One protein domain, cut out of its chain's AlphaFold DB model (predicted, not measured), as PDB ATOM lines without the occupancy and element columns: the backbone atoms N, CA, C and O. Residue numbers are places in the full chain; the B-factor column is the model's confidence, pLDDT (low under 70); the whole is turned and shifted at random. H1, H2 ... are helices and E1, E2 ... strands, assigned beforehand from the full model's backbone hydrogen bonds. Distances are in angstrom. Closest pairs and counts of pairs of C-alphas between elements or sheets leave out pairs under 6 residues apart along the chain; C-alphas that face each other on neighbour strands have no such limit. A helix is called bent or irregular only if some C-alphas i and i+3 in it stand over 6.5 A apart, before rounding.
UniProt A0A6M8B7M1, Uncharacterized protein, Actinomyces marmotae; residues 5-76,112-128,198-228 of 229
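This is residues 5 to 76, 112 to 128 and 198 to 228 of the 229 residues of an uncharacterized protein of Actinomyces marmotae (UniProt A0A6M8B7M1). Two long antiparallel strands, E1 and E3, make the spine of a strongly twisted sheet, curled like part of a barrel; H1 and H2 pack near one end of this pair, H3 near the other. The 120 printed residues include three named helices and five named strands, in chain order E1 E2 H1 H2 E3 E4 E5 H3; the antiparallel sheet runs E2 E1 E3 E5 E4, and the class is mixed. The whole is compact, with a radius of gyration of the C-alphas of 15.3 A and spans of 45 by 33 by 28 A.

Find C-alpha 5 at (10.501, -1.667, 48.308); from there E1, residues 5 to 15, runs 32.4 A. Next come E2, residues 24 to 27, H1, residues 35 to 44, and H2, residues 50 to 61, irregular, with C-alphas 55 and 58 7.2 A apart. E3, residues 67 to 76, runs 28.4 A. Then find E4, residues 126 to 128, E5, residues 198 to 202, and H3, residues 213 to 228, which runs 23.1 A to C-alpha 228 at (13.982, -15.602, 59.735).

Within hydrogen-bond range are N 10 and O 72 of E1 and E3, 2.9 A, N 25 and O 13 of the hairpin E1 and E2, 2.9 A, N 200 and O 75 of E5 and E3, 2.9 A, and N 201 and O 128 of E5 and E4, 2.8 A. The helices H1, H2 and H3 on one face of the sheet make two layers, helices and strands. H3 lies over E3 and E5 at a height of 7.7 A; its closest C-alphas to E5 are Leu 220 and Ala 200, 5.7 A. H2 touches H1 with residues 56 to 60 alone, closest C-alphas Trp 60 and Arg 43, 5.9 A, at a steep tilt of 65 degrees, opposite ways. H3 is apart from both. Every O i to N i+4 pair is within hydrogen-bond range in H1 and H3, 4 of 8 in H2.

The farthest C-alphas, Glu 64 and Thr 228, are 48.3 A apart. Residues 77 to 111 and 129 to 197 are not printed; the C-alpha gaps are 10.8 A and 10.5 A. Of the links printed whole, none is long. Look for pLDDT under 70 at residues 17 to 21.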
ATOM      1  N   ALA A   5      11.844  -1.466  47.780       93.88
ATOM      2  CA  ALA A   5      10.501  -1.667  48.308       93.88
ATOM      3  C   ALA A   5       9.519  -0.696  47.642       93.88
ATOM      4  O   ALA A   5       9.834   0.482  47.459       93.88
ATOM      5  N   GLN A   6       8.336  -1.188  47.285       96.38
ATOM      6  CA  GLN A   6       7.243  -0.361  46.773       96.38
ATOM      7  C   GLN A   6       5.881  -0.960  47.125       96.38
ATOM      8  O   GLN A   6       5.776  -2.160  47.396       96.38
ATOM      9  N   ILE A   7       4.853  -0.114  47.100       97.12
ATOM     10  CA  ILE A   7       3.451  -0.509  47.227       97.12
ATOM     11  C   ILE A   7       2.661   0.052  46.050       97.12
ATOM     12  O   ILE A   7       2.620   1.265  45.851       97.12
ATOM     13  N   ASP A   8       1.995  -0.820  45.306       96.12
ATOM     14  CA  ASP A   8       1.175  -0.467  44.154       96.12
ATOM     15  C   ASP A   8      -0.318  -0.513  44.499       96.12
ATOM     16  O   ASP A   8      -0.802  -1.462  45.120       96.12
ATOM     17  N   HIS A   9      -1.059   0.506  44.056       95.75
ATOM     18  CA  HIS A   9      -2.511   0.443  43.930       95.75
ATOM     19  C   HIS A   9      -2.849  -0.230  42.605       95.75
ATOM     20  O   HIS A   9      -2.837   0.395  41.542       95.75
ATOM     21  N   GLU A  10      -3.177  -1.510  42.671       95.25
ATOM     22  CA  GLU A  10      -3.729  -2.227  41.533       95.25
ATOM     23  C   GLU A  10      -5.206  -1.850  41.431       95.25
ATOM     24  O   GLU A  10      -5.939  -1.999  42.407       95.25
ATOM     25  N   TRP A  11      -5.669  -1.368  40.277       95.88
ATOM     26  CA  TRP A  11      -7.087  -1.081  40.040       95.88
ATOM     27  C   TRP A  11      -7.770  -2.221  39.291       95.88
ATOM     28  O   TRP A  11      -7.195  -2.824  38.390       95.88
ATOM     29  N   MET A  12      -9.018  -2.514  39.648       95.12
ATOM     30  CA  MET A  12      -9.833  -3.559  39.035       95.12
ATOM     31  C   MET A  12     -11.249  -3.068  38.772       95.12
ATOM     32  O   MET A  12     -11.776  -2.189  39.459       95.12
ATOM     33  N   ALA A  13     -11.892  -3.701  37.796       93.94
ATOM     34  CA  ALA A  13     -13.330  -3.622  37.604       93.94
ATOM     35  C   ALA A  13     -13.956  -4.995  37.845       93.94
ATOM     36  O   ALA A  13     -13.413  -6.021  37.426       93.94
ATOM     37  N   ARG A  14     -15.125  -5.005  38.486       90.50
ATOM     38  CA  ARG A  14     -15.982  -6.183  38.628       90.50
ATOM     39  C   ARG A  14     -17.412  -5.874  38.200       90.50
ATOM     40  O   ARG A  14     -17.828  -4.719  38.219       90.50
ATOM     41  N   GLY A  15     -18.177  -6.897  37.833       84.56
ATOM     42  CA  GLY A  15     -19.618  -6.744  37.599       84.56
ATOM     43  C   GLY A  15     -20.411  -6.627  38.904       84.56
ATOM     44  O   GLY A  15     -20.105  -7.317  39.877       84.56
ATOM     45  N   ALA A  16     -21.456  -5.798  38.918       71.44
ATOM     46  CA  ALA A  16     -22.366  -5.613  40.051       71.44
ATOM     47  C   ALA A  16     -23.342  -6.802  40.296       71.44
ATOM     48  O   ALA A  16     -24.537  -6.577  40.408       71.44
ATOM     49  N   THR A  17     -22.854  -8.047  40.461       68.44
ATOM     50  CA  THR A  17     -23.606  -9.268  40.916       68.44
ATOM     51  C   THR A  17     -24.784  -9.759  40.026       68.44
ATOM     52  O   THR A  17     -25.380  -8.959  39.313       68.44
ATOM     53  N   PRO A  18     -25.295 -11.013  40.159       55.09
ATOM     54  CA  PRO A  18     -24.658 -12.348  40.082       55.09
ATOM     55  C   PRO A  18     -24.180 -12.697  38.643       55.09
ATOM     56  O   PRO A  18     -24.441 -11.921  37.723       55.09
ATOM     57  N   PRO A  19     -23.515 -13.851  38.382       54.25
ATOM     58  CA  PRO A  19     -23.463 -15.083  39.189       54.25
ATOM     59  C   PRO A  19     -22.452 -15.020  40.339       54.25
ATOM     60  O   PRO A  19     -21.681 -14.066  40.408       54.25
ATOM     61  N   ASP A  20     -22.459 -16.049  41.201       56.28
ATOM     62  CA  ASP A  20     -21.679 -16.263  42.448       56.28
ATOM     63  C   ASP A  20     -20.154 -16.040  42.356       56.28
ATOM     64  O   ASP A  20     -19.428 -16.194  43.334       56.28
ATOM     65  N   ASN A  21     -19.655 -15.656  41.186       63.81
ATOM     66  CA  ASN A  21     -18.300 -15.191  40.972       63.81
ATOM     67  C   ASN A  21     -18.328 -14.122  39.861       63.81
ATOM     68  O   ASN A  21     -18.203 -14.464  38.674       63.81
ATOM     69  N   PRO A  22     -18.600 -12.842  40.189       71.19
ATOM     70  CA  PRO A  22     -18.643 -11.793  39.180       71.19
ATOM     71  C   PRO A  22     -17.279 -11.710  38.478       71.19
ATOM     72  O   PRO A  22     -16.248 -11.836  39.139       71.19
ATOM     73  N   PRO A  23     -17.239 -11.516  37.146       81.00
ATOM     74  CA  PRO A  23     -15.975 -11.355  36.437       81.00
ATOM     75  C   PRO A  23     -15.208 -10.175  37.040       81.00
ATOM     76  O   PRO A  23     -15.773  -9.089  37.169       81.00
ATOM     77  N   VAL A  24     -13.945 -10.400  37.395       87.94
ATOM     78  CA  VAL A  24     -13.007  -9.366  37.853       87.94
ATOM     79  C   VAL A  24     -11.895  -9.258  36.820       87.94
ATOM     80  O   VAL A  24     -11.385 -10.278  36.355       87.94
ATOM     81  N   VAL A  25     -11.527  -8.035  36.451       92.06
ATOM     82  CA  VAL A  25     -10.421  -7.758  35.529       92.06
ATOM     83  C   VAL A  25      -9.491  -6.710  36.125       92.06
ATOM     84  O   VAL A  25      -9.956  -5.707  36.668       92.06
ATOM     85  N   GLY A  26      -8.182  -6.954  36.028       92.88
ATOM     86  CA  GLY A  26      -7.151  -5.973  36.360       92.88
ATOM     87  C   GLY A  26      -7.089  -4.861  35.317       92.88
ATOM     88  O   GLY A  26      -7.294  -5.103  34.129       92.88
ATOM     89  N   LEU A  27      -6.830  -3.637  35.761       93.88
ATOM     90  CA  LEU A  27      -6.772  -2.445  34.927       93.88
ATOM     91  C   LEU A  27      -5.350  -1.891  34.932       93.88
ATOM     92  O   LEU A  27      -4.751  -1.713  35.990       93.88
ATOM     93  N   GLU A  28      -4.843  -1.532  33.756       91.62
ATOM     94  CA  GLU A  28      -3.613  -0.745  33.623       91.62
ATOM     95  C   GLU A  28      -3.893   0.725  33.989       91.62
ATOM     96  O   GLU A  28      -3.960   1.615  33.139       91.62
ATOM     97  N   ALA A  29      -4.147   0.966  35.274       92.06
ATOM     98  CA  ALA A  29      -4.436   2.268  35.851       92.06
ATOM     99  C   ALA A  29      -3.839   2.335  37.256       92.06
ATOM    100  O   ALA A  29      -4.053   1.435  38.061       92.06
ATOM    101  N   THR A  30      -3.139   3.425  37.558       89.75
ATOM    102  CA  THR A  30      -2.599   3.672  38.903       89.75
ATOM    103  C   THR A  30      -3.538   4.535  39.742       89.75
ATOM    104  O   THR A  30      -3.383   4.627  40.949       89.75
ATOM    105  N   SER A  31      -4.550   5.157  39.142       92.69
ATOM    106  CA  SER A  31      -5.513   6.001  39.858       92.69
ATOM    107  C   SER A  31      -6.944   5.637  39.517       92.69
ATOM    108  O   SER A  31      -7.262   5.203  38.398       92.69
ATOM    109  N   ARG A  32      -7.851   5.938  40.447       93.50
ATOM    110  CA  ARG A  32      -9.284   5.736  40.216       93.50
ATOM    111  C   ARG A  32      -9.800   6.515  39.009       93.50
ATOM    112  O   ARG A  32     -10.701   6.054  38.301       93.50
ATOM    113  N   ALA A  33      -9.253   7.707  38.778       93.69
ATOM    114  CA  ALA A  33      -9.650   8.577  37.676       93.69
ATOM    115  C   ALA A  33      -9.354   7.954  36.300       93.69
ATOM    116  O   ALA A  33     -10.085   8.197  35.340       93.69
ATOM    117  N   GLN A  34      -8.313   7.121  36.204       95.12
ATOM    118  CA  GLN A  34      -7.916   6.438  34.969       95.12
ATOM    119  C   GLN A  34      -8.664   5.117  34.746       95.12
ATOM    120  O   GLN A  34      -8.823   4.695  33.597       95.12
ATOM    121  N   ALA A  35      -9.161   4.484  35.814       93.81
ATOM    122  CA  ALA A  35      -9.778   3.158  35.770       93.81
ATOM    123  C   ALA A  35     -10.903   3.004  34.713       93.81
ATOM    124  O   ALA A  35     -10.868   2.025  33.961       93.81
ATOM    125  N   PRO A  36     -11.843   3.959  34.530       94.12
ATOM    126  CA  PRO A  36     -12.870   3.835  33.491       94.12
ATOM    127  C   PRO A  36     -12.305   3.828  32.070       94.12
ATOM    128  O   PRO A  36     -12.774   3.085  31.205       94.12
ATOM    129  N   GLN A  37     -11.276   4.642  31.810       94.81
ATOM    130  CA  GLN A  37     -10.630   4.669  30.502       94.81
ATOM    131  C   GLN A  37      -9.833   3.383  30.257       94.81
ATOM    132  O   GLN A  37      -9.873   2.868  29.140       94.81
ATOM    133  N   ALA A  38      -9.154   2.851  31.276       94.12
ATOM    134  CA  ALA A  38      -8.428   1.586  31.184       94.12
ATOM    135  C   ALA A  38      -9.369   0.413  30.864       94.12
ATOM    136  O   ALA A  38      -9.107  -0.349  29.936       94.12
ATOM    137  N   LEU A  39     -10.524   0.328  31.536       94.06
ATOM    138  CA  LEU A  39     -11.529  -0.690  31.226       94.06
ATOM    139  C   LEU A  39     -12.065  -0.550  29.796       94.06
ATOM    140  O   LEU A  39     -12.216  -1.542  29.081       94.06
ATOM    141  N   ARG A  40     -12.331   0.683  29.349       92.62
ATOM    142  CA  ARG A  40     -12.764   0.932  27.972       92.62
ATOM    143  C   ARG A  40     -11.716   0.465  26.962       92.62
ATOM    144  O   ARG A  40     -12.099  -0.176  25.989       92.62
ATOM    145  N   ARG A  41     -10.427   0.747  27.196       91.25
ATOM    146  CA  ARG A  41      -9.328   0.284  26.331       91.25
ATOM    147  C   ARG A  41      -9.318  -1.235  26.222       91.25
ATOM    148  O   ARG A  41      -9.374  -1.732  25.102       91.25
ATOM    149  N   LEU A  42      -9.390  -1.949  27.348       90.56
ATOM    150  CA  LEU A  42      -9.465  -3.417  27.363       90.56
ATOM    151  C   LEU A  42     -10.633  -3.962  26.530       90.56
ATOM    152  O   LEU A  42     -10.477  -4.972  25.857       90.56
ATOM    153  N   ARG A  43     -11.789  -3.285  26.532       88.94
ATOM    154  CA  ARG A  43     -12.957  -3.690  25.729       88.94
ATOM    155  C   ARG A  43     -12.803  -3.410  24.230       88.94
ATOM    156  O   ARG A  43     -13.478  -4.053  23.425       88.94
ATOM    157  N   THR A  44     -11.998  -2.423  23.846       87.06
ATOM    158  CA  THR A  44     -11.912  -1.944  22.455       87.06
ATOM    159  C   THR A  44     -10.653  -2.381  21.718       87.06
ATOM    160  O   THR A  44     -10.653  -2.407  20.491       87.06
ATOM    161  N   GLU A  45      -9.575  -2.677  22.437       84.88
ATOM    162  CA  GLU A  45      -8.302  -3.064  21.840       84.88
ATOM    163  C   GLU A  45      -8.297  -4.551  21.487       84.88
ATOM    164  O   GLU A  45      -8.659  -5.407  22.293       84.88
ATOM    165  N   THR A  46      -7.866  -4.870  20.265       76.75
ATOM    166  CA  THR A  46      -7.678  -6.258  19.839       76.75
ATOM    167  C   THR A  46      -6.482  -6.858  20.587       76.75
ATOM    168  O   THR A  46      -5.369  -6.337  20.445       76.75
ATOM    169  N   PRO A  47      -6.655  -7.960  21.340       81.50
ATOM    170  CA  PRO A  47      -5.550  -8.598  22.044       81.50
ATOM    171  C   PRO A  47      -4.453  -9.060  21.080       81.50
ATOM    172  O   PRO A  47      -4.734  -9.618  20.019       81.50
ATOM    173  N   ARG A  48      -3.187  -8.855  21.459       83.38
ATOM    174  CA  ARG A  48      -2.019  -9.223  20.634       83.38
ATOM    175  C   ARG A  48      -1.618 -10.697  20.752       83.38
ATOM    176  O   ARG A  48      -0.773 -11.158  19.992       83.38
ATOM    177  N   SER A  49      -2.189 -11.420  21.710       88.88
ATOM    178  CA  SER A  49      -1.931 -12.838  21.961       88.88
ATOM    179  C   SER A  49      -3.157 -13.510  22.580       88.88
ATOM    180  O   SER A  49      -4.031 -12.843  23.136       88.88
ATOM    181  N   GLU A  50      -3.204 -14.841  22.519       86.62
ATOM    182  CA  GLU A  50      -4.233 -15.639  23.196       86.62
ATOM    183  C   GLU A  50      -4.219 -15.403  24.714       86.62
ATOM    184  O   GLU A  50      -5.269 -15.215  25.322       86.62
ATOM    185  N   PHE A  51      -3.030 -15.309  25.313       86.62
ATOM    186  CA  PHE A  51      -2.888 -14.973  26.729       86.62
ATOM    187  C   PHE A  51      -3.511 -13.608  27.058       86.62
ATOM    188  O   PHE A  51      -4.314 -13.501  27.984       86.62
ATOM    189  N   ALA A  52      -3.208 -12.575  26.263       83.12
ATOM    190  CA  ALA A  52      -3.794 -11.250  26.448       83.12
ATOM    191  C   ALA A  52      -5.325 -11.277  26.287       83.12
ATOM    192  O   ALA A  52      -6.036 -10.596  27.021       83.12
ATOM    193  N   MET A  53      -5.842 -12.101  25.370       85.62
ATOM    194  CA  MET A  53      -7.280 -12.290  25.189       85.62
ATOM    195  C   MET A  53      -7.928 -12.925  26.421       85.62
ATOM    196  O   MET A  53      -8.965 -12.443  26.872       85.62
ATOM    197  N   ILE A  54      -7.323 -13.972  26.989       86.25
ATOM    198  CA  ILE A  54      -7.826 -14.639  28.199       86.25
ATOM    199  C   ILE A  54      -7.853 -13.658  29.375       86.25
ATOM    200  O   ILE A  54      -8.882 -13.544  30.043       86.25
ATOM    201  N   MET A  55      -6.769 -12.906  29.581       85.00
ATOM    202  CA  MET A  55      -6.660 -11.929  30.671       85.00
ATOM    203  C   MET A  55      -7.658 -10.771  30.534       85.00
ATOM    204  O   MET A  55      -8.243 -10.351  31.530       85.00
ATOM    205  N   ALA A  56      -7.905 -10.283  29.314       86.31
ATOM    206  CA  ALA A  56      -8.881  -9.222  29.061       86.31
ATOM    207  C   ALA A  56     -10.333  -9.736  29.017       86.31
ATOM    208  O   ALA A  56     -11.262  -8.950  29.198       86.31
ATOM    209  N   SER A  57     -10.548 -11.046  28.810       86.69
ATOM    210  CA  SER A  57     -11.873 -11.663  28.624       86.69
ATOM    211  C   SER A  57     -12.938 -11.243  29.655       86.69
ATOM    212  O   SER A  57     -14.092 -11.031  29.257       86.69
ATOM    213  N   PRO A  58     -12.616 -11.048  30.953       89.12
ATOM    214  CA  PRO A  58     -13.621 -10.647  31.928       89.12
ATOM    215  C   PRO A  58     -14.130  -9.211  31.705       89.12
ATOM    216  O   PRO A  58     -15.279  -8.936  32.044       89.12
ATOM    217  N   ALA A  59     -13.360  -8.321  31.062       89.88
ATOM    218  CA  ALA A  59     -13.769  -6.940  30.776       89.88
ATOM    219  C   ALA A  59     -15.018  -6.851  29.879       89.88
ATOM    220  O   ALA A  59     -15.860  -5.973  30.079       89.88
ATOM    221  N   TRP A  60     -15.169  -7.771  28.917       87.00
ATOM    222  CA  TRP A  60     -16.359  -7.857  28.054       87.00
ATOM    223  C   TRP A  60     -17.563  -8.507  28.741       87.00
ATOM    224  O   TRP A  60     -18.688  -8.366  28.271       87.00
ATOM    225  N   ARG A  61     -17.343  -9.225  29.849       86.94
ATOM    226  CA  ARG A  61     -18.408  -9.874  30.628       86.94
ATOM    227  C   ARG A  61     -19.027  -8.950  31.673       86.94
ATOM    228  O   ARG A  61     -20.084  -9.281  32.201       86.94
ATOM    229  N   ILE A  62     -18.383  -7.827  31.981       88.25
ATOM    230  CA  ILE A  62     -18.940  -6.767  32.825       88.25
ATOM    231  C   ILE A  62     -19.859  -5.915  31.936       88.25
ATOM    232  O   ILE A  62     -19.343  -5.303  30.998       88.25
ATOM    233  N   PRO A  63     -21.182  -5.861  32.177       84.69
ATOM    234  CA  PRO A  63     -22.080  -5.026  31.384       84.69
ATOM    235  C   PRO A  63     -21.748  -3.539  31.531       84.69
ATOM    236  O   PRO A  63     -21.355  -3.089  32.608       84.69
ATOM    237  N   GLU A  64     -21.931  -2.777  30.453       86.25
ATOM    238  CA  GLU A  64     -21.757  -1.324  30.480       86.25
ATOM    239  C   GLU A  64     -22.762  -0.672  31.440       86.25
ATOM    240  O   GLU A  64     -23.960  -0.952  31.379       86.25
ATOM    241  N   GLY A  65     -22.272   0.174  32.348       86.69
ATOM    242  CA  GLY A  65     -23.070   0.819  33.394       86.69
ATOM    243  C   GLY A  65     -23.283  -0.033  34.651       86.69
ATOM    244  O   GLY A  65     -23.919   0.437  35.592       86.69
ATOM    245  N   ALA A  66     -22.763  -1.264  34.682       88.19
ATOM    246  CA  ALA A  66     -22.808  -2.166  35.836       88.19
ATOM    247  C   ALA A  66     -21.410  -2.436  36.428       88.19
ATOM    248  O   ALA A  66     -21.211  -3.428  37.138       88.19
ATOM    249  N   GLU A  67     -20.429  -1.591  36.107       90.62
ATOM    250  CA  GLU A  67     -19.080  -1.667  36.651       90.62
ATOM    251  C   GLU A  67     -19.041  -1.243  38.120       90.62
ATOM    252  O   GLU A  67     -19.518  -0.173  38.494       90.62
ATOM    253  N   VAL A  68     -18.364  -2.040  38.936       92.12
ATOM    254  CA  VAL A  68     -17.915  -1.654  40.271       92.12
ATOM    255  C   VAL A  68     -16.397  -1.621  40.246       92.12
ATOM    256  O   VAL A  68     -15.759  -2.612  39.881       92.12
ATOM    257  N   TYR A  69     -15.816  -0.489  40.632       94.00
ATOM    258  CA  TYR A  69     -14.370  -0.357  40.741       94.00
ATOM    259  C   TYR A  69     -13.926  -0.726  42.150       94.00
ATOM    260  O   TYR A  69     -14.576  -0.412  43.145       94.00
ATOM    261  N   CYS A  70     -12.818  -1.439  42.209       94.50
ATOM    262  CA  CYS A  70     -12.177  -1.878  43.434       94.50
ATOM    263  C   CYS A  70     -10.670  -1.827  43.217       94.50
ATOM    264  O   CYS A  70     -10.201  -1.719  42.081       94.50
ATOM    265  N   TYR A  71      -9.916  -1.884  44.301       95.50
ATOM    266  CA  TYR A  71      -8.467  -1.871  44.244       95.50
ATOM    267  C   TYR A  71      -7.875  -2.939  45.163       95.50
ATOM    268  O   TYR A  71      -8.575  -3.551  45.971       95.50
ATOM    269  N   ARG A  72      -6.585  -3.201  45.008       95.50
ATOM    270  CA  ARG A  72      -5.770  -3.982  45.937       95.50
ATOM    271  C   ARG A  72      -4.499  -3.202  46.176       95.50
ATOM    272  O   ARG A  72      -4.046  -2.469  45.300       95.50
ATOM    273  N   LEU A  73      -3.932  -3.381  47.356       96.88
ATOM    274  CA  LEU A  73      -2.571  -2.957  47.617       96.88
ATOM    275  C   LEU A  73      -1.657  -4.166  47.426       96.88
ATOM    276  O   LEU A  73      -1.922  -5.230  47.994       96.88
ATOM    277  N   HIS A  74      -0.594  -4.002  46.644       97.25
ATOM    278  CA  HIS A  74       0.467  -4.995  46.481       97.25
ATOM    279  C   HIS A  74       1.784  -4.389  46.947       97.25
ATOM    280  O   HIS A  74       2.296  -3.458  46.340       97.25
ATOM    281  N   ALA A  75       2.310  -4.891  48.059       97.69
ATOM    282  CA  ALA A  75       3.631  -4.552  48.553       97.69
ATOM    283  C   ALA A  75       4.634  -5.581  48.050       97.69
ATOM    284  O   ALA A  75       4.386  -6.786  48.146       97.69
ATOM    285  N   GLN A  76       5.788  -5.111  47.594       96.69
ATOM    286  CA  GLN A  76       6.905  -5.961  47.208       96.69
ATOM    287  C   GLN A  76       8.222  -5.379  47.708       96.69
ATOM    288  O   GLN A  76       8.420  -4.163  47.699       96.69
ATOM    289  N   ILE A 112       4.999   4.678  47.041       94.75
ATOM    290  CA  ILE A 112       3.592   4.312  46.876       94.75
ATOM    291  C   ILE A 112       3.162   4.757  45.480       94.75
ATOM    292  O   ILE A 112       3.189   5.946  45.158       94.75
ATOM    293  N   ILE A 113       2.790   3.796  44.641       95.06
ATOM    294  CA  ILE A 113       2.363   4.031  43.267       95.06
ATOM    295  C   ILE A 113       0.842   4.008  43.231       95.06
ATOM    296  O   ILE A 113       0.201   3.025  43.604       95.06
ATOM    297  N   GLY A 114       0.268   5.105  42.748       93.38
ATOM    298  CA  GLY A 114      -1.167   5.232  42.565       93.38
ATOM    299  C   GLY A 114      -1.925   5.840  43.739       93.38
ATOM    300  O   GLY A 114      -1.333   6.309  44.708       93.38
ATOM    301  N   ASP A 115      -3.248   5.883  43.603       91.75
ATOM    302  CA  ASP A 115      -4.155   6.502  44.566       91.75
ATOM    303  C   ASP A 115      -5.517   5.805  44.629       91.75
ATOM    304  O   ASP A 115      -5.859   4.980  43.774       91.75
ATOM    305  N   HIS A 116      -6.307   6.187  45.636       88.06
ATOM    306  CA  HIS A 116      -7.735   5.914  45.714       88.06
ATOM    307  C   HIS A 116      -8.482   7.056  46.437       88.06
ATOM    308  O   HIS A 116      -7.879   7.787  47.224       88.06
ATOM    309  N   PRO A 117      -9.787   7.256  46.163       86.94
ATOM    310  CA  PRO A 117     -10.567   8.354  46.748       86.94
ATOM    311  C   PRO A 117     -11.217   7.995  48.094       86.94
ATOM    312  O   PRO A 117     -11.766   8.870  48.766       86.94
ATOM    313  N   GLY A 118     -11.231   6.706  48.444       84.62
ATOM    314  CA  GLY A 118     -11.888   6.179  49.632       84.62
ATOM    315  C   GLY A 118     -11.302   6.732  50.928       84.62
ATOM    316  O   GLY A 118     -10.103   6.961  51.049       84.62
ATOM    317  N   THR A 119     -12.165   6.943  51.916       90.75
ATOM    318  CA  THR A 119     -11.774   7.427  53.255       90.75
ATOM    319  C   THR A 119     -12.365   6.586  54.377       90.75
ATOM    320  O   THR A 119     -12.009   6.779  55.538       90.75
ATOM    321  N   ARG A 120     -13.263   5.641  54.060       94.88
ATOM    322  CA  ARG A 120     -13.882   4.758  55.047       94.88
ATOM    323  C   ARG A 120     -12.839   3.741  55.520       94.88
ATOM    324  O   ARG A 120     -12.422   2.922  54.707       94.88
ATOM    325  N   PRO A 121     -12.434   3.734  56.799       92.38
ATOM    326  CA  PRO A 121     -11.429   2.785  57.267       92.38
ATOM    327  C   PRO A 121     -11.875   1.336  57.046       92.38
ATOM    328  O   PRO A 121     -13.039   0.998  57.285       92.38
ATOM    329  N   ALA A 122     -10.948   0.485  56.618       91.69
ATOM    330  CA  ALA A 122     -11.133  -0.953  56.489       91.69
ATOM    331  C   ALA A 122     -10.037  -1.709  57.248       91.69
ATOM    332  O   ALA A 122      -8.925  -1.214  57.425       91.69
ATOM    333  N   ALA A 123     -10.367  -2.910  57.722       91.12
ATOM    334  CA  ALA A 123      -9.370  -3.804  58.294       91.12
ATOM    335  C   ALA A 123      -8.517  -4.412  57.176       91.12
ATOM    336  O   ALA A 123      -9.016  -4.680  56.082       91.12
ATOM    337  N   ILE A 124      -7.241  -4.654  57.467       93.38
ATOM    338  CA  ILE A 124      -6.363  -5.344  56.530       93.38
ATOM    339  C   ILE A 124      -6.706  -6.834  56.468       93.38
ATOM    340  O   ILE A 124      -6.638  -7.550  57.467       93.38
ATOM    341  N   GLU A 125      -7.047  -7.294  55.270       95.75
ATOM    342  CA  GLU A 125      -7.211  -8.704  54.934       95.75
ATOM    343  C   GLU A 125      -6.256  -9.032  53.789       95.75
ATOM    344  O   GLU A 125      -6.236  -8.335  52.771       95.75
ATOM    345  N   LEU A 126      -5.437 -10.069  53.963       96.50
ATOM    346  CA  LEU A 126      -4.428 -10.479  52.988       96.50
ATOM    347  C   LEU A 126      -4.922 -11.695  52.211       96.50
ATOM    348  O   LEU A 126      -5.345 -12.679  52.814       96.50
ATOM    349  N   ASP A 127      -4.830 -11.643  50.883       94.38
ATOM    350  CA  ASP A 127      -5.036 -12.820  50.031       94.38
ATOM    351  C   ASP A 127      -3.719 -13.566  49.756       94.38
ATOM    352  O   ASP A 127      -3.724 -14.738  49.381       94.38
ATOM    353  N   MET A 128      -2.590 -12.887  49.978       95.50
ATOM    354  CA  MET A 128      -1.242 -13.412  49.836       95.50
ATOM    355  C   MET A 128      -0.297 -12.662  50.776       95.50
ATOM    356  O   MET A 128      -0.294 -11.433  50.827       95.50
ATOM    357  N   ALA A 198      10.119 -10.693  49.002       96.12
ATOM    358  CA  ALA A 198       8.907 -10.778  49.790       96.12
ATOM    359  C   ALA A 198       7.802  -9.921  49.183       96.12
ATOM    360  O   ALA A 198       8.054  -8.873  48.590       96.12
ATOM    361  N   GLN A 199       6.567 -10.386  49.323       97.31
ATOM    362  CA  GLN A 199       5.389  -9.694  48.834       97.31
ATOM    363  C   GLN A 199       4.178  -9.931  49.730       97.31
ATOM    364  O   GLN A 199       3.996 -11.007  50.302       97.31
ATOM    365  N   ALA A 200       3.314  -8.929  49.805       98.06
ATOM    366  CA  ALA A 200       2.007  -9.035  50.431       98.06
ATOM    367  C   ALA A 200       0.970  -8.370  49.538       98.06
ATOM    368  O   ALA A 200       1.222  -7.311  48.968       98.06
ATOM    369  N   ARG A 201      -0.206  -8.977  49.431       97.44
ATOM    370  CA  ARG A 201      -1.315  -8.428  48.667       97.44
ATOM    371  C   ARG A 201      -2.597  -8.523  49.472       97.44
ATOM    372  O   ARG A 201      -2.871  -9.529  50.133       97.44
ATOM    373  N   THR A 202      -3.365  -7.443  49.447       97.31
ATOM    374  CA  THR A 202      -4.667  -7.405  50.107       97.31
ATOM    375  C   THR A 202      -5.705  -8.191  49.310       97.31
ATOM    376  O   THR A 202      -5.611  -8.339  48.088       97.31
ATOM    377  N   ALA A 203      -6.769  -8.620  49.985       94.94
ATOM    378  CA  ALA A 203      -8.028  -8.924  49.316       94.94
ATOM    379  C   ALA A 203      -8.538  -7.701  48.516       94.94
ATOM    380  O   ALA A 203      -7.997  -6.597  48.621       94.94
ATOM    381  N   LEU A 204      -9.574  -7.893  47.688       92.06
ATOM    382  CA  LEU A 204     -10.211  -6.782  46.969       92.06
ATOM    383  C   LEU A 204     -10.810  -5.784  47.962       92.06
ATOM    384  O   LEU A 204     -11.625  -6.160  48.801       92.06
ATOM    385  N   ILE A 205     -10.441  -4.519  47.807       94.31
ATOM    386  CA  ILE A 205     -10.915  -3.393  48.601       94.31
ATOM    387  C   ILE A 205     -11.903  -2.598  47.746       94.31
ATOM    388  O   ILE A 205     -11.623  -2.273  46.589       94.31
ATOM    389  N   ASP A 206     -13.075  -2.292  48.296       92.75
ATOM    390  CA  ASP A 206     -14.043  -1.421  47.625       92.75
ATOM    391  C   ASP A 206     -13.467  -0.001  47.444       92.75
ATOM    392  O   ASP A 206     -12.706   0.479  48.281       92.75
ATOM    393  N   GLU A 207     -13.830   0.702  46.365       93.00
ATOM    394  CA  GLU A 207     -13.258   2.025  46.040       93.00
ATOM    395  C   GLU A 207     -13.457   3.107  47.119       93.00
ATOM    396  O   GLU A 207     -12.709   4.087  47.151       93.00
ATOM    397  N   ASP A 208     -14.467   2.953  47.980       92.94
ATOM    398  CA  ASP A 208     -14.804   3.884  49.058       92.94
ATOM    399  C   ASP A 208     -14.082   3.564  50.381       92.94
ATOM    400  O   ASP A 208     -14.043   4.412  51.282       92.94
ATOM    401  N   ALA A 209     -13.493   2.370  50.486       94.75
ATOM    402  CA  ALA A 209     -12.695   1.940  51.622       94.75
ATOM    403  C   ALA A 209     -11.249   2.462  51.544       94.75
ATOM    404  O   ALA A 209     -10.759   2.863  50.489       94.75
ATOM    405  N   HIS A 210     -10.587   2.492  52.700       94.19
ATOM    406  CA  HIS A 210      -9.206   2.920  52.879       94.19
ATOM    407  C   HIS A 210      -8.462   1.955  53.797       94.19
ATOM    408  O   HIS A 210      -8.920   1.654  54.904       94.19
ATOM    409  N   ILE A 211      -7.289   1.530  53.338       94.06
ATOM    410  CA  ILE A 211      -6.269   0.839  54.120       94.06
ATOM    411  C   ILE A 211      -5.003   1.675  53.979       94.06
ATOM    412  O   ILE A 211      -4.630   2.025  52.859       94.06
ATOM    413  N   ASP A 212      -4.356   1.990  55.098       92.94
ATOM    414  CA  ASP A 212      -3.074   2.688  55.087       92.94
ATOM    415  C   ASP A 212      -2.004   1.754  54.482       92.94
ATOM    416  O   ASP A 212      -1.819   0.642  54.987       92.94
ATOM    417  N   PRO A 213      -1.273   2.151  53.422       94.44
ATOM    418  CA  PRO A 213      -0.162   1.363  52.886       94.44
ATOM    419  C   PRO A 213       0.873   0.952  53.948       94.44
ATOM    420  O   PRO A 213       1.464  -0.127  53.847       94.44
ATOM    421  N   ALA A 214       1.047   1.744  55.011       93.81
ATOM    422  CA  ALA A 214       1.907   1.391  56.137       93.81
ATOM    423  C   ALA A 214       1.411   0.153  56.911       93.81
ATOM    424  O   ALA A 214       2.215  -0.566  57.509       93.81
ATOM    425  N   ASP A 215       0.110  -0.147  56.904       95.12
ATOM    426  CA  ASP A 215      -0.441  -1.365  57.509       95.12
ATOM    427  C   ASP A 215       0.008  -2.605  56.735       95.12
ATOM    428  O   ASP A 215       0.412  -3.601  57.344       95.12
ATOM    429  N   LEU A 216       0.010  -2.524  55.400       96.75
ATOM    430  CA  LEU A 216       0.490  -3.599  54.533       96.75
ATOM    431  C   LEU A 216       2.005  -3.788  54.657       96.75
ATOM    432  O   LEU A 216       2.463  -4.923  54.802       96.75
ATOM    433  N   ALA A 217       2.774  -2.696  54.683       96.81
ATOM    434  CA  ALA A 217       4.218  -2.749  54.911       96.81
ATOM    435  C   ALA A 217       4.557  -3.441  56.243       96.81
ATOM    436  O   ALA A 217       5.409  -4.329  56.295       96.81
ATOM    437  N   ARG A 218       3.831  -3.099  57.319       96.12
ATOM    438  CA  ARG A 218       3.990  -3.737  58.635       96.12
ATOM    439  C   ARG A 218       3.602  -5.211  58.624       96.12
ATOM    440  O   ARG A 218       4.255  -6.001  59.304       96.12
ATOM    441  N   ALA A 219       2.556  -5.591  57.893       96.12
ATOM    442  CA  ALA A 219       2.173  -6.992  57.762       96.12
ATOM    443  C   ALA A 219       3.266  -7.808  57.051       96.12
ATOM    444  O   ALA A 219       3.655  -8.861  57.550       96.12
ATOM    445  N   LEU A 220       3.833  -7.278  55.964       97.19
ATOM    446  CA  LEU A 220       4.932  -7.924  55.248       97.19
ATOM    447  C   LEU A 220       6.212  -8.016  56.097       97.19
ATOM    448  O   LEU A 220       6.857  -9.060  56.129       97.19
ATOM    449  N   ALA A 221       6.552  -6.966  56.847       96.81
ATOM    450  CA  ALA A 221       7.697  -6.981  57.760       96.81
ATOM    451  C   ALA A 221       7.568  -8.057  58.857       96.81
ATOM    452  O   ALA A 221       8.562  -8.677  59.241       96.81
ATOM    453  N   ARG A 222       6.345  -8.314  59.347       95.75
ATOM    454  CA  ARG A 222       6.080  -9.406  60.300       95.75
ATOM    455  C   ARG A 222       6.302 -10.778  59.676       95.75
ATOM    456  O   ARG A 222       6.904 -11.617  60.332       95.75
ATOM    457  N   GLU A 223       5.859 -10.983  58.438       95.69
ATOM    458  CA  GLU A 223       6.087 -12.241  57.716       95.69
ATOM    459  C   GLU A 223       7.584 -12.497  57.511       95.69
ATOM    460  O   GLU A 223       8.075 -13.575  57.826       95.69
ATOM    461  N   ILE A 224       8.335 -11.476  57.082       96.38
ATOM    462  CA  ILE A 224       9.799 -11.555  56.942       96.38
ATOM    463  C   ILE A 224      10.461 -11.929  58.271       96.38
ATOM    464  O   ILE A 224      11.359 -12.766  58.305       96.38
ATOM    465  N   THR A 225      10.008 -11.330  59.374       94.56
ATOM    466  CA  THR A 225      10.525 -11.666  60.707       94.56
ATOM    467  C   THR A 225      10.223 -13.126  61.048       94.56
ATOM    468  O   THR A 225      11.113 -13.837  61.488       94.56
ATOM    469  N   ALA A 226       8.997 -13.596  60.798       90.38
ATOM    470  CA  ALA A 226       8.563 -14.942  61.166       90.38
ATOM    471  C   ALA A 226       9.316 -16.061  60.430       90.38
ATOM    472  O   ALA A 226       9.464 -17.144  60.985       90.38
ATOM    473  N   ILE A 227       9.781 -15.821  59.201       84.88
ATOM    474  CA  ILE A 227      10.543 -16.817  58.431       84.88
ATOM    475  C   ILE A 227      12.053 -16.796  58.711       84.88
ATOM    476  O   ILE A 227      12.766 -17.668  58.223       84.88
ATOM    477  N   THR A 228      12.547 -15.789  59.442       81.38
ATOM    478  CA  THR A 228      13.982 -15.602  59.735       81.38
ATOM    479  C   THR A 228      14.334 -15.756  61.218       81.38
ATOM    480  O   THR A 228      15.501 -15.620  61.582       81.38
TER     481      THR A 228